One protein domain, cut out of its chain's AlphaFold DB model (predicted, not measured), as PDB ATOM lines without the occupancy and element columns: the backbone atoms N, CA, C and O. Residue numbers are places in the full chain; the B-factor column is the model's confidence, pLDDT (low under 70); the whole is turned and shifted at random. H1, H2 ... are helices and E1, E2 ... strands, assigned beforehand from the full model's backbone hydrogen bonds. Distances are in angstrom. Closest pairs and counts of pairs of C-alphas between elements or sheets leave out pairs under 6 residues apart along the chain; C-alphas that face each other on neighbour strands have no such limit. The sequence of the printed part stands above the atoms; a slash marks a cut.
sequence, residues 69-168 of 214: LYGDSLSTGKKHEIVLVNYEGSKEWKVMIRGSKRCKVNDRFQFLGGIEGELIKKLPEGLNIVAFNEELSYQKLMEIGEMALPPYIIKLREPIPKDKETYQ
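This is residues 69 to 168 of the 214 residues of an uncharacterized protein of Spirochaetes bacterium (UniProt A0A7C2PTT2). The main body is a closed barrel of six antiparallel strands, and after it the last third of the printed part makes a thin tail with three short helices. The tail starts with H1 near the barrel wall, runs out to H2, where residues 150 to 156 stick out, and folds back to H3, near H1 again. The printed part has 100 residues, with named elements in the order E1 E2 E3 E4 E5 E6 H1 H2 H3; the ring runs E1, E2, E3, E6, E5, E4 and back to E1, and the class is mixed, helices and strands. The whole is compact, with a radius of gyration of the C-alphas of 13.4 A and spans of 36 by 27 by 26 A.

E1, residues 69 to 73, and E2, residues 79 to 89, form a hairpin, with N 71 and O 80 at 3.0 A. E2 bends by 77 degrees at residue 86; its pairing is staggered, with E1 over residues 79 to 82 and with E3, residues 92 to 97, over residues 82 to 89. E2 and E3 are also a hairpin, with N 83 and O 96 at 2.8 A. E1, E2 and E3 form a meander, each strand the antiparallel neighbour of the one before. E4, residues 108 to 111, closes the barrel beside E1, with N 110 and O 72 at 2.8 A; E1 to E4 form a Greek key, a meander of three whose first strand neighbours the fourth. E4 and E5, residues 116 to 122, are a hairpin, with N 117 and O 109 at 3.0 A. E5 and E6, residues 127 to 132, are another, with N 131 and O 118 at 2.9 A; E4, E5 and E6 form a second meander. E3 and E6 are neighbours, with N 95 and O 128 at 2.8 A, and E3 to E6 form a second Greek key. H1, residues 138 to 144, is only just on the barrel, with 5 pairs of C-alphas within 10 A; its closest C-alphas to E1 are those of Ile 144 and Leu 69, 6.9 A apart. H2, residues 151 to 154, is not on the barrel and is apart from H1. H3, residues 163 to 166, is not on it either; H1 and H3 are close but not clearly touching, with the closest C-alphas, of Met 142 and Lys 164, 7.9 A apart. In H1 every O i to N i+4 pair is within hydrogen-bond range; H2 and H3 are too short for such a pair.

E1 begins at C-alpha 69, (333.995, 323.315, 219.593). E2 is 25.8 A from first to last C-alpha, E5 17.7 A, E6 15.9 A, E3 14.4 A, E1 12.6 A, H1 10.1 A and E4 9.9 A. H3 ends at C-alpha 166, (342.080, 308.382, 227.789).

The C-alphas of Ser 90 and Leu 156 are the two farthest apart, at 36.7 A. The printed part has no cut and no long link. No printed residue is under 70 in pLDDT, and the mean of the printed part is 92.0.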
ATOM      1  N   LEU A  69     333.524 322.561 220.743       95.56
ATOM      2  CA  LEU A  69     333.995 323.315 219.593       95.56
ATOM      3  C   LEU A  69     334.311 324.754 220.011       95.56
ATOM      4  O   LEU A  69     333.641 325.330 220.874       95.56
ATOM      5  N   TYR A  70     335.292 325.359 219.347       94.81
ATOM      6  CA  TYR A  70     335.502 326.801 219.407       94.81
ATOM      7  C   TYR A  70     335.169 327.422 218.064       94.81
ATOM      8  O   TYR A  70     335.686 326.981 217.038       94.81
ATOM      9  N   GLY A  71     334.324 328.447 218.096       94.38
ATOM     10  CA  GLY A  71     333.961 329.201 216.908       94.38
ATOM     11  C   GLY A  71     334.062 330.699 217.138       94.38
ATOM     12  O   GLY A  71     333.743 331.190 218.222       94.38
ATOM     13  N   ASP A  72     334.489 331.427 216.117       95.69
ATOM     14  CA  ASP A  72     334.534 332.883 216.123       95.69
ATOM     15  C   ASP A  72     333.230 333.440 215.557       95.69
ATOM     16  O   ASP A  72     332.745 333.018 214.508       95.69
ATOM     17  N   SER A  73     332.628 334.391 216.264       95.19
ATOM     18  CA  SER A  73     331.446 335.105 215.786       95.19
ATOM     19  C   SER A  73     331.780 335.841 214.486       95.19
ATOM     20  O   SER A  73     332.638 336.721 214.486       95.19
ATOM     21  N   LEU A  74     331.060 335.552 213.400       94.88
ATOM     22  CA  LEU A  74     331.280 336.218 212.109       94.88
ATOM     23  C   LEU A  74     330.959 337.720 212.149       94.88
ATOM     24  O   LEU A  74     331.489 338.489 211.355       94.88
ATOM     25  N   SER A  75     330.106 338.156 213.081       92.06
ATOM     26  CA  SER A  75     329.726 339.563 213.232       92.06
ATOM     27  C   SER A  75     330.681 340.365 214.115       92.06
ATOM     28  O   SER A  75     330.834 341.566 213.909       92.06
ATOM     29  N   THR A  76     331.306 339.735 215.115       91.81
ATOM     30  CA  THR A  76     332.101 340.450 216.135       91.81
ATOM     31  C   THR A  76     333.554 339.997 216.239       91.81
ATOM     32  O   THR A  76     334.329 340.626 216.955       91.81
ATOM     33  N   GLY A  77     333.929 338.894 215.591       91.94
ATOM     34  CA  GLY A  77     335.236 338.245 215.733       91.94
ATOM     35  C   GLY A  77     335.482 337.631 217.113       91.94
ATOM     36  O   GLY A  77     336.589 337.193 217.410       91.94
ATOM     37  N   LYS A  78     334.482 337.624 218.003       92.25
ATOM     38  CA  LYS A  78     334.641 337.107 219.359       92.25
ATOM     39  C   LYS A  78     334.629 335.579 219.361       92.25
ATOM     40  O   LYS A  78     333.694 334.979 218.839       92.25
ATOM     41  N   LYS A  79     335.584 334.973 220.067       93.62
ATOM     42  CA  LYS A  79     335.628 333.526 220.302       93.62
ATOM     43  C   LYS A  79     334.524 333.060 221.257       93.62
ATOM     44  O   LYS A  79     334.332 333.628 222.338       93.62
ATOM     45  N   HIS A  80     333.835 331.992 220.875       93.75
ATOM     46  CA  HIS A  80     332.812 331.299 221.649       93.75
ATOM     47  C   HIS A  80     333.193 329.832 221.860       93.75
ATOM     48  O   HIS A  80     333.666 329.160 220.947       93.75
ATOM     49  N   GLU A  81     332.958 329.340 223.074       94.31
ATOM     50  CA  GLU A  81     333.000 327.913 223.402       94.31
ATOM     51  C   GLU A  81     331.584 327.347 223.248       94.31
ATOM     52  O   GLU A  81     330.636 327.878 223.842       94.31
ATOM     53  N   ILE A  82     331.444 326.298 222.438       95.31
ATOM     54  CA  ILE A  82     330.169 325.663 222.099       95.31
ATOM     55  C   ILE A  82     330.294 324.167 222.376       95.31
ATOM     56  O   ILE A  82     331.153 323.504 221.811       95.31
ATOM     57  N   VAL A  83     329.447 323.631 223.249       94.44
ATOM     58  CA  VAL A  83     329.414 322.200 223.578       94.44
ATOM     59  C   VAL A  83     328.182 321.579 222.935       94.44
ATOM     60  O   VAL A  83     327.059 321.964 223.263       94.44
ATOM     61  N   LEU A  84     328.394 320.635 222.020       94.38
ATOM     62  CA  LEU A  84     327.343 319.814 221.430       94.38
ATOM     63  C   LEU A  84     326.711 318.936 222.516       94.38
ATOM     64  O   LEU A  84     327.425 318.339 223.314       94.38
ATOM     65  N   VAL A  85     325.383 318.884 222.566       90.94
ATOM     66  CA  VAL A  85     324.626 318.096 223.550       90.94
ATOM     67  C   VAL A  85     323.970 316.916 222.849       90.94
ATOM     68  O   VAL A  85     324.394 315.788 223.057       90.94
ATOM     69  N   ASN A  86     323.007 317.189 221.965       89.88
ATOM     70  CA  ASN A  86     322.275 316.169 221.214       89.88
ATOM     71  C   ASN A  86     322.140 316.585 219.750       89.88
ATOM     72  O   ASN A  86     321.936 317.765 219.459       89.88
ATOM     73  N   TYR A  87     322.199 315.611 218.844       90.62
ATOM     74  CA  TYR A  87     321.821 315.815 217.450       90.62
ATOM     75  C   TYR A  87     320.296 315.822 217.316       90.62
ATOM     76  O   TYR A  87     319.626 314.940 217.853       90.62
ATOM     77  N   GLU A  88     319.749 316.805 216.607       91.00
ATOM     78  CA  GLU A  88     318.300 316.989 216.428       91.00
ATOM     79  C   GLU A  88     317.832 316.627 215.002       91.00
ATOM     80  O   GLU A  88     316.643 316.707 214.703       91.00
ATOM     81  N   GLY A  89     318.743 316.177 214.129       87.94
ATOM     82  CA  GLY A  89     318.457 315.895 212.718       87.94
ATOM     83  C   GLY A  89     318.801 317.067 211.798       87.94
ATOM     84  O   GLY A  89     319.011 318.184 212.254       87.94
ATOM     85  N   SER A  90     318.889 316.817 210.489       88.62
ATOM     86  CA  SER A  90     319.092 317.863 209.468       88.62
ATOM     87  C   SER A  90     320.247 318.841 209.751       88.62
ATOM     88  O   SER A  90     320.110 320.036 209.503       88.62
ATOM     89  N   LYS A  91     321.397 318.350 210.243       94.19
ATOM     90  CA  LYS A  91     322.574 319.171 210.626       94.19
ATOM     91  C   LYS A  91     322.345 320.099 211.827       94.19
ATOM     92  O   LYS A  91     323.182 320.954 212.114       94.19
ATOM     93  N   GLU A  92     321.246 319.930 212.550       95.69
ATOM     94  CA  GLU A  92     320.929 320.708 213.740       95.69
ATOM     95  C   GLU A  92     321.408 320.001 215.001       95.69
ATOM     96  O   GLU A  92     321.241 318.793 215.188       95.69
ATOM     97  N   TRP A  93     321.988 320.783 215.901       95.81
ATOM     98  CA  TRP A  93     322.422 320.309 217.201       95.81
ATOM     99  C   TRP A  93     321.846 321.170 218.302       95.81
ATOM    100  O   TRP A  93     321.915 322.401 218.263       95.81
ATOM    101  N   LYS A  94     321.377 320.509 219.353       95.50
ATOM    102  CA  LYS A  94     321.231 321.123 220.662       95.50
ATOM    103  C   LYS A  94     322.621 321.354 221.244       95.50
ATOM    104  O   LYS A  94     323.421 320.424 221.327       95.50
ATOM    105  N   VAL A  95     322.904 322.584 221.663       95.62
ATOM    106  CA  VAL A  95     324.219 323.013 222.151       95.62
ATOM    107  C   VAL A  95     324.123 323.897 223.394       95.62
ATOM    108  O   VAL A  95     323.142 324.619 223.606       95.62
ATOM    109  N   MET A  96     325.195 323.919 224.181       94.50
ATOM    110  CA  MET A  96     325.452 324.946 225.189       94.50
ATOM    111  C   MET A  96     326.496 325.928 224.662       94.50
ATOM    112  O   MET A  96     327.596 325.523 224.300       94.50
ATOM    113  N   ILE A  97     326.176 327.222 224.657       94.31
ATOM    114  CA  ILE A  97     327.118 328.279 224.263       94.31
ATOM    115  C   ILE A  97     327.568 329.016 225.522       94.31
ATOM    116  O   ILE A  97     326.748 329.594 226.246       94.31
ATOM    117  N   ARG A  98     328.874 329.054 225.786       89.81
ATOM    118  CA  ARG A  98     329.410 329.827 226.909       89.81
ATOM    119  C   ARG A  98     329.132 331.313 226.685       89.81
ATOM    120  O   ARG A  98     329.580 331.918 225.714       89.81
ATOM    121  N   GLY A  99     328.371 331.913 227.601       84.19
ATOM    122  CA  GLY A  99     327.922 333.300 227.463       84.19
ATOM    123  C   GLY A  99     326.749 333.500 226.489       84.19
ATOM    124  O   GLY A  99     326.547 334.628 226.033       84.19
ATOM    125  N   SER A 100     325.950 332.455 226.228       85.62
ATOM    126  CA  SER A 100     324.762 332.448 225.344       85.62
ATOM    127  C   SER A 100     323.775 333.603 225.556       85.62
ATOM    128  O   SER A 100     323.063 333.999 224.631       85.62
ATOM    129  N   LYS A 101     323.745 334.200 226.756       85.50
ATOM    130  CA  LYS A 101     322.934 335.390 227.070       85.50
ATOM    131  C   LYS A 101     323.150 336.541 226.079       85.50
ATOM    132  O   LYS A 101     322.207 337.279 225.821       85.50
ATOM    133  N   ARG A 102     324.364 336.692 225.536       86.25
ATOM    134  CA  ARG A 102     324.716 337.779 224.604       86.25
ATOM    135  C   ARG A 102     324.503 337.426 223.132       86.25
ATOM    136  O   ARG A 102     324.450 338.342 222.321       86.25
ATOM    137  N   CYS A 103     324.377 336.142 222.806       91.00
ATOM    138  CA  CYS A 103     324.107 335.693 221.443       91.00
ATOM    139  C   CYS A 103     322.650 335.993 221.063       91.00
ATOM    140  O   CYS A 103     321.786 336.083 221.939       91.00
ATOM    141  N   LYS A 104     322.345 336.122 219.780       93.94
ATOM    142  CA  LYS A 104     321.000 336.320 219.229       93.94
ATOM    143  C   LYS A 104     320.711 335.259 218.174       93.94
ATOM    144  O   LYS A 104     321.624 334.681 217.600       93.94
ATOM    145  N   VAL A 105     319.427 334.999 217.939       96.50
ATOM    146  CA  VAL A 105     319.025 334.184 216.787       96.50
ATOM    147  C   VAL A 105     319.571 334.840 215.512       96.50
ATOM    148  O   VAL A 105     319.585 336.071 215.429       96.50
ATOM    149  N   ASN A 106     320.039 334.019 214.573       96.62
ATOM    150  CA  ASN A 106     320.791 334.361 213.361       96.62
ATOM    151  C   ASN A 106     322.262 334.773 213.585       96.62
ATOM    152  O   ASN A 106     322.944 335.136 212.625       96.62
ATOM    153  N   ASP A 107     322.788 334.721 214.817       96.56
ATOM    154  CA  ASP A 107     324.240 334.824 215.014       96.56
ATOM    155  C   ASP A 107     324.929 333.627 214.350       96.56
ATOM    156  O   ASP A 107     324.528 332.477 214.547       96.56
ATOM    157  N   ARG A 108     325.997 333.906 213.598       97.62
ATOM    158  CA  ARG A 108     326.800 332.893 212.907       97.62
ATOM    159  C   ARG A 108     328.192 332.777 213.508       97.62
ATOM    160  O   ARG A 108     328.797 333.779 213.903       97.62
ATOM    161  N   PHE A 109     328.696 331.552 213.531       97.19
ATOM    162  CA  PHE A 109     329.994 331.185 214.079       97.19
ATOM    163  C   PHE A 109     330.807 330.440 213.024       97.19
ATOM    164  O   PHE A 109     330.291 329.518 212.393       97.19
ATOM    165  N   GLN A 110     332.071 330.822 212.866       97.38
ATOM    166  CA  GLN A 110     333.053 330.115 212.054       97.38
ATOM    167  C   GLN A 110     333.873 329.191 212.947       97.38
ATOM    168  O   GLN A 110     334.501 329.650 213.899       97.38
ATOM    169  N   PHE A 111     333.900 327.908 212.622       96.25
ATOM    170  CA  PHE A 111     334.703 326.890 213.289       96.25
ATOM    171  C   PHE A 111     335.875 326.459 212.401       96.25
ATOM    172  O   PHE A 111     335.960 326.803 211.215       96.25
ATOM    173  N   LEU A 112     336.785 325.675 212.981       93.44
ATOM    174  CA  LEU A 112     337.871 325.030 212.243       93.44
ATOM    175  C   LEU A 112     337.332 324.149 211.104       93.44
ATOM    176  O   LEU A 112     336.240 323.595 211.187       93.44
ATOM    177  N   GLY A 113     338.125 324.008 210.038       90.44
ATOM    178  CA  GLY A 113     337.783 323.150 208.900       90.44
ATOM    179  C   GLY A 113     336.736 323.724 207.940       90.44
ATOM    180  O   GLY A 113     336.219 322.976 207.121       90.44
ATOM    181  N   GLY A 114     336.425 325.025 208.020       92.50
ATOM    182  CA  GLY A 114     335.429 325.669 207.150       92.50
ATOM    183  C   GLY A 114     333.978 325.436 207.582       92.50
ATOM    184  O   GLY A 114     333.051 325.796 206.858       92.50
ATOM    185  N   ILE A 115     333.778 324.861 208.769       96.19
ATOM    186  CA  ILE A 115     332.452 324.629 209.332       96.19
ATOM    187  C   ILE A 115     331.872 325.949 209.813       96.19
ATOM    188  O   ILE A 115     332.536 326.733 210.493       96.19
ATOM    189  N   GLU A 116     330.606 326.165 209.498       97.31
ATOM    190  CA  GLU A 116     329.838 327.302 209.972       97.31
ATOM    191  C   GLU A 116     328.577 326.818 210.672       97.31
ATOM    192  O   GLU A 116     327.951 325.845 210.251       97.31
ATOM    193  N   GLY A 117     328.201 327.512 211.742       97.62
ATOM    194  CA  GLY A 117     326.974 327.246 212.482       97.62
ATOM    195  C   GLY A 117     326.168 328.516 212.694       97.62
ATOM    196  O   GLY A 117     326.728 329.563 213.018       97.62
ATOM    197  N   GLU A 118     324.854 328.419 212.544       98.00
ATOM    198  CA  GLU A 118     323.905 329.499 212.801       98.00
ATOM    199  C   GLU A 118     323.039 329.177 214.017       98.00
ATOM    200  O   GLU A 118     322.445 328.102 214.108       98.00
ATOM    201  N   LEU A 119     322.938 330.117 214.957       97.69
ATOM    202  CA  LEU A 119     322.013 330.019 216.080       97.69
ATOM    203  C   LEU A 119     320.575 330.231 215.595       97.69
ATOM    204  O   LEU A 119     320.125 331.366 215.471       97.69
ATOM    205  N   ILE A 120     319.826 329.149 215.398       97.69
ATOM    206  CA  ILE A 120     318.450 329.219 214.881       97.69
ATOM    207  C   ILE A 120     317.393 329.287 215.989       97.69
ATOM    208  O   ILE A 120     316.283 329.774 215.769       97.69
ATOM    209  N   LYS A 121     317.711 328.826 217.209       96.94
ATOM    210  CA  LYS A 121     316.748 328.817 218.321       96.94
ATOM    211  C   LYS A 121     317.414 328.898 219.688       96.94
ATOM    212  O   LYS A 121     318.418 328.241 219.942       96.94
ATOM    213  N   LYS A 122     316.798 329.639 220.610       96.12
ATOM    214  CA  LYS A 122     317.130 329.602 222.042       96.12
ATOM    215  C   LYS A 122     316.141 328.721 222.797       96.12
ATOM    216  O   LYS A 122     314.941 328.777 222.531       96.12
ATOM    217  N   LEU A 123     316.642 327.940 223.744       94.81
ATOM    218  CA  LEU A 123     315.864 327.048 224.601       94.81
ATOM    219  C   LEU A 123     316.027 327.450 226.084       94.81
ATOM    220  O   LEU A 123     316.903 328.259 226.414       94.81
ATOM    221  N   PRO A 124     315.186 326.919 226.992       90.50
ATOM    222  CA  PRO A 124     315.378 327.071 228.432       90.50
ATOM    223  C   PRO A 124     316.753 326.575 228.908       90.50
ATOM    224  O   PRO A 124     317.467 325.874 228.194       90.50
ATOM    225  N   GLU A 125     317.127 326.963 230.129       85.19
ATOM    226  CA  GLU A 125     318.340 326.475 230.816       85.19
ATOM    227  C   GLU A 125     319.663 326.766 230.081       85.19
ATOM    228  O   GLU A 125     320.702 326.176 230.360       85.19
ATOM    229  N   GLY A 126     319.657 327.737 229.163       86.12
ATOM    230  CA  GLY A 126     320.853 328.154 228.431       86.12
ATOM    231  C   GLY A 126     321.208 327.264 227.239       86.12
ATOM    232  O   GLY A 126     322.247 327.504 226.616       86.12
ATOM    233  N   LEU A 127     320.344 326.303 226.897       94.38
ATOM    234  CA  LEU A 127     320.441 325.481 225.694       94.38
ATOM    235  C   LEU A 127     320.046 326.276 224.444       94.38
ATOM    236  O   LEU A 127     319.291 327.248 224.495       94.38
ATOM    237  N   ASN A 128     320.573 325.866 223.298       96.94
ATOM    238  CA  ASN A 128     320.355 326.514 222.008       96.94
ATOM    239  C   ASN A 128     320.301 325.451 220.910       96.94
ATOM    240  O   ASN A 128     320.846 324.371 221.106       96.94
ATOM    241  N   ILE A 129     319.693 325.762 219.769       97.38
ATOM    242  CA  ILE A 129     319.826 324.963 218.550       97.38
ATOM    243  C   ILE A 129     320.712 325.719 217.568       97.38
ATOM    244  O   ILE A 129     320.431 326.882 217.254       97.38
ATOM    245  N   VAL A 130     321.767 325.056 217.106       97.81
ATOM    246  CA  VAL A 130     322.657 325.542 216.053       97.81
ATOM    247  C   VAL A 130     322.519 324.640 214.834       97.81
ATOM    248  O   VAL A 130     322.672 323.425 214.954       97.81
ATOM    249  N   ALA A 131     322.234 325.237 213.680       98.00
ATOM    250  CA  ALA A 131     322.231 324.559 212.390       98.00
ATOM    251  C   ALA A 131     323.603 324.720 211.732       98.00
ATOM    252  O   ALA A 131     324.078 325.845 211.569       98.00
ATOM    253  N   PHE A 132     324.242 323.609 211.374       97.50
ATOM    254  CA  PHE A 132     325.541 323.612 210.704       97.50
ATOM    255  C   PHE A 132     325.398 323.524 209.180       97.50
ATOM    256  O   PHE A 132     324.422 322.989 208.653       97.50
ATOM    257  N   ASN A 133     326.394 324.034 208.453       96.38
ATOM    258  CA  ASN A 133     326.443 323.953 206.989       96.38
ATOM    259  C   ASN A 133     326.639 322.511 206.464       96.38
ATOM    260  O   ASN A 133     326.214 322.184 205.349       96.38
ATOM    261  N   GLU A 134     327.187 321.615 207.281       94.56
ATOM    262  CA  GLU A 134     327.372 320.189 206.991       94.56
ATOM    263  C   GLU A 134     327.001 319.296 208.188       94.56
ATOM    264  O   GLU A 134     326.770 319.778 209.296       94.56
ATOM    265  N   GLU A 135     326.903 317.984 207.959       92.62
ATOM    266  CA  GLU A 135     326.756 317.033 209.062       92.62
ATOM    267  C   GLU A 135     328.091 316.854 209.785       92.62
ATOM    268  O   GLU A 135     329.128 316.609 209.169       92.62
ATOM    269  N   LEU A 136     328.061 316.929 211.114       92.62
ATOM    270  CA  LEU A 136     329.244 316.717 211.940       92.62
ATOM    271  C   LEU A 136     329.401 315.222 212.238       92.62
ATOM    272  O   LEU A 136     328.894 314.719 213.243       92.62
ATOM    273  N   SER A 137     330.085 314.509 211.340       90.06
ATOM    274  CA  SER A 137     330.439 313.103 211.561       90.06
ATOM    275  C   SER A 137     331.377 312.945 212.760       90.06
ATOM    276  O   SER A 137     332.087 313.877 213.154       90.06
ATOM    277  N   TYR A 138     331.432 311.740 213.331       87.00
ATOM    278  CA  TYR A 138     332.364 311.437 214.415       87.00
ATOM    279  C   TYR A 138     333.817 311.754 214.030       87.00
ATOM    280  O   TYR A 138     334.536 312.373 214.814       87.00
ATOM    281  N   GLN A 139     334.244 311.404 212.809       88.00
ATOM    282  CA  GLN A 139     335.579 311.755 212.319       88.00
ATOM    283  C   GLN A 139     335.803 313.269 212.289       88.00
ATOM    284  O   GLN A 139     336.837 313.746 212.753       88.00
ATOM    285  N   LYS A 140     334.825 314.037 211.801       91.25
ATOM    286  CA  LYS A 140     334.941 315.494 211.760       91.25
ATOM    287  C   LYS A 140     335.111 316.072 213.163       91.25
ATOM    288  O   LYS A 140     335.993 316.892 213.394       91.25
ATOM    289  N   LEU A 141     334.331 315.588 214.127       92.31
ATOM    290  CA  LEU A 141     334.450 315.991 215.532       92.31
ATOM    291  C   LEU A 141     335.807 315.598 216.134       92.31
ATOM    292  O   LEU A 141     336.368 316.351 216.925       92.31
ATOM    293  N   MET A 142     336.386 314.470 215.719       89.75
ATOM    294  CA  MET A 142     337.754 314.100 216.093       89.75
ATOM    295  C   MET A 142     338.806 315.071 215.552       89.75
ATOM    296  O   MET A 142     339.811 315.288 216.229       89.75
ATOM    297  N   GLU A 143     338.578 315.685 214.392       90.56
ATOM    298  CA  GLU A 143     339.478 316.673 213.787       90.56
ATOM    299  C   GLU A 143     339.340 318.054 214.443       90.56
ATOM    300  O   GLU A 143     340.345 318.661 214.811       90.56
ATOM    301  N   ILE A 144     338.107 318.544 214.613       91.94
ATOM    302  CA  ILE A 144     337.850 319.948 214.977       91.94
ATOM    303  C   ILE A 144     337.483 320.176 216.448       91.94
ATOM    304  O   ILE A 144     337.503 321.317 216.910       91.94
ATOM    305  N   GLY A 145     337.114 319.119 217.172       92.75
ATOM    306  CA  GLY A 145     336.602 319.205 218.534       92.75
ATOM    307  C   GLY A 145     337.611 318.831 219.616       92.75
ATOM    308  O   GLY A 145     338.634 318.180 219.379       92.75
ATOM    309  N   GLU A 146     337.274 319.206 220.843       92.56
ATOM    310  CA  GLU A 146     337.949 318.845 222.086       92.56
ATOM    311  C   GLU A 146     337.033 318.023 222.996       92.56
ATOM    312  O   GLU A 146     335.801 318.088 222.915       92.56
ATOM    313  N   MET A 147     337.637 317.251 223.902       91.25
ATOM    314  CA  MET A 147     336.873 316.513 224.904       91.25
ATOM    315  C   MET A 147     336.212 317.475 225.889       91.25
ATOM    316  O   MET A 147     336.869 318.308 226.521       91.25
ATOM    317  N   ALA A 148     334.902 317.318 226.066       89.00
ATOM    318  CA  ALA A 148     334.140 318.039 227.072       89.00
ATOM    319  C   ALA A 148     334.394 317.422 228.459       89.00
ATOM    320  O   ALA A 148     333.636 316.591 228.956       89.00
ATOM    321  N   LEU A 149     335.510 317.810 229.082       87.19
ATOM    322  CA  LEU A 149     335.840 317.360 230.434       87.19
ATOM    323  C   LEU A 149     334.849 317.925 231.475       87.19
ATOM    324  O   LEU A 149     334.269 318.994 231.267       87.19
ATOM    325  N   PRO A 150     334.661 317.253 232.623       84.75
ATOM    326  CA  PRO A 150     333.838 317.774 233.705       84.75
ATOM    327  C   PRO A 150     334.357 319.116 234.256       84.75
ATOM    328  O   PRO A 150     335.575 319.320 234.323       84.75
ATOM    329  N   PRO A 151     333.473 320.009 234.747       81.50
ATOM    330  CA  PRO A 151     333.866 321.332 235.238       81.50
ATOM    331  C   PRO A 151     334.925 321.314 236.344       81.50
ATOM    332  O   PRO A 151     335.754 322.216 236.409       81.50
ATOM    333  N   TYR A 152     334.919 320.296 237.209       82.50
ATOM    334  CA  TYR A 152     335.898 320.172 238.292       82.50
ATOM    335  C   TYR A 152     337.310 319.830 237.790       82.50
ATOM    336  O   TYR A 152     338.274 320.179 238.459       82.50
ATOM    337  N   ILE A 153     337.450 319.211 236.610       84.62
ATOM    338  CA  ILE A 153     338.757 318.975 235.973       84.62
ATOM    339  C   ILE A 153     339.219 320.238 235.244       84.62
ATOM    340  O   ILE A 153     340.378 320.625 235.360       84.62
ATOM    341  N   ILE A 154     338.304 320.921 234.546       84.38
ATOM    342  CA  ILE A 154     338.618 322.118 233.742       84.38
ATOM    343  C   ILE A 154     339.123 323.280 234.595       84.38
ATOM    344  O   ILE A 154     339.946 324.068 234.149       84.38
ATOM    345  N   LYS A 155     338.662 323.380 235.845       86.06
ATOM    346  CA  LYS A 155     339.188 324.372 236.795       86.06
ATOM    347  C   LYS A 155     340.675 324.179 237.108       86.06
ATOM    348  O   LYS A 155     341.311 325.132 237.540       86.06
ATOM    349  N   LEU A 156     341.200 322.970 236.909       86.56
ATOM    350  CA  LEU A 156     342.567 322.592 237.259       86.56
ATOM    351  C   LEU A 156     343.475 322.475 236.027       86.56
ATOM    352  O   LEU A 156     344.674 322.717 236.137       86.56
ATOM    353  N   ARG A 157     342.926 322.112 234.857       91.00
ATOM    354  CA  ARG A 157     343.678 322.019 233.597       91.00
ATOM    355  C   ARG A 157     342.802 322.141 232.352       91.00
ATOM    356  O   ARG A 157     341.626 321.786 232.366       91.00
ATOM    357  N   GLU A 158     343.425 322.506 231.239       88.94
ATOM    358  CA  GLU A 158     342.794 322.457 229.918       88.94
ATOM    359  C   GLU A 158     342.761 321.021 229.343       88.94
ATOM    360  O   GLU A 158     343.584 320.171 229.727       88.94
ATOM    361  N   PRO A 159     341.818 320.711 228.428       88.06
ATOM    362  CA  PRO A 159     341.846 319.474 227.656       88.06
ATOM    363  C   PRO A 159     343.122 319.356 226.818       88.06
ATOM    364  O   PRO A 159     343.628 320.335 226.274       88.06
ATOM    365  N   ILE A 160     343.618 318.131 226.670       91.44
ATOM    366  CA  ILE A 160     344.777 317.801 225.838       91.44
ATOM    367  C   ILE A 160     344.392 316.754 224.785       91.44
ATOM    368  O   ILE A 160     343.450 315.989 225.005       91.44
ATOM    369  N   PRO A 161     345.132 316.626 223.667       89.12
ATOM    370  CA  PRO A 161     344.816 315.637 222.630       89.12
ATOM    371  C   PRO A 161     344.656 314.203 223.163       89.12
ATOM    372  O   PRO A 161     343.746 313.488 222.751       89.12
ATOM    373  N   LYS A 162     345.472 313.821 224.159       90.19
ATOM    374  CA  LYS A 162     345.434 312.505 224.817       90.19
ATOM    375  C   LYS A 162     344.111 312.215 225.546       90.19
ATOM    376  O   LYS A 162     343.797 311.052 225.798       90.19
ATOM    377  N   ASP A 163     343.303 313.224 225.872       90.31
ATOM    378  CA  ASP A 163     341.981 313.011 226.478       90.31
ATOM    379  C   ASP A 163     341.027 312.286 225.518       90.31
ATOM    380  O   ASP A 163     340.185 311.523 225.979       90.31
ATOM    381  N   LYS A 164     341.186 312.443 224.193       88.12
ATOM    382  CA  LYS A 164     340.365 311.724 223.197       88.12
ATOM    383  C   LYS A 164     340.543 310.203 223.286       88.12
ATOM    384  O   LYS A 164     339.624 309.456 222.974       88.12
ATOM    385  N   GLU A 165     341.711 309.755 223.737       86.31
ATOM    386  CA  GLU A 165     342.029 308.340 223.953       86.31
ATOM    387  C   GLU A 165     341.747 307.907 225.396       86.31
ATOM    388  O   GLU A 165     341.241 306.817 225.658       86.31
ATOM    389  N   THR A 166     342.099 308.753 226.367       86.81
ATOM    390  CA  THR A 166     342.080 308.382 227.789       86.81
ATOM    391  C   THR A 166     340.746 308.663 228.477       86.81
ATOM    392  O   THR A 166     340.469 308.093 229.533       86.81
ATOM    393  N   TYR A 167     339.863 309.460 227.894       87.56
ATOM    394  CA  TYR A 167     338.532 309.713 228.439       87.56
ATOM    395  C   TYR A 167     337.473 308.814 227.788       87.56
ATOM    396  O   TYR A 167     336.405 309.259 227.378       87.56
ATOM    397  N   GLN A 168     337.797 307.520 227.702       87.31
ATOM    398  CA  GLN A 168     336.972 306.474 227.108       87.31
ATOM    399  C   GLN A 168     337.041 305.195 227.956       87.31
ATOM    400  O   GLN A 168     338.087 304.867 228.526       87.31
TER     401      GLN A 168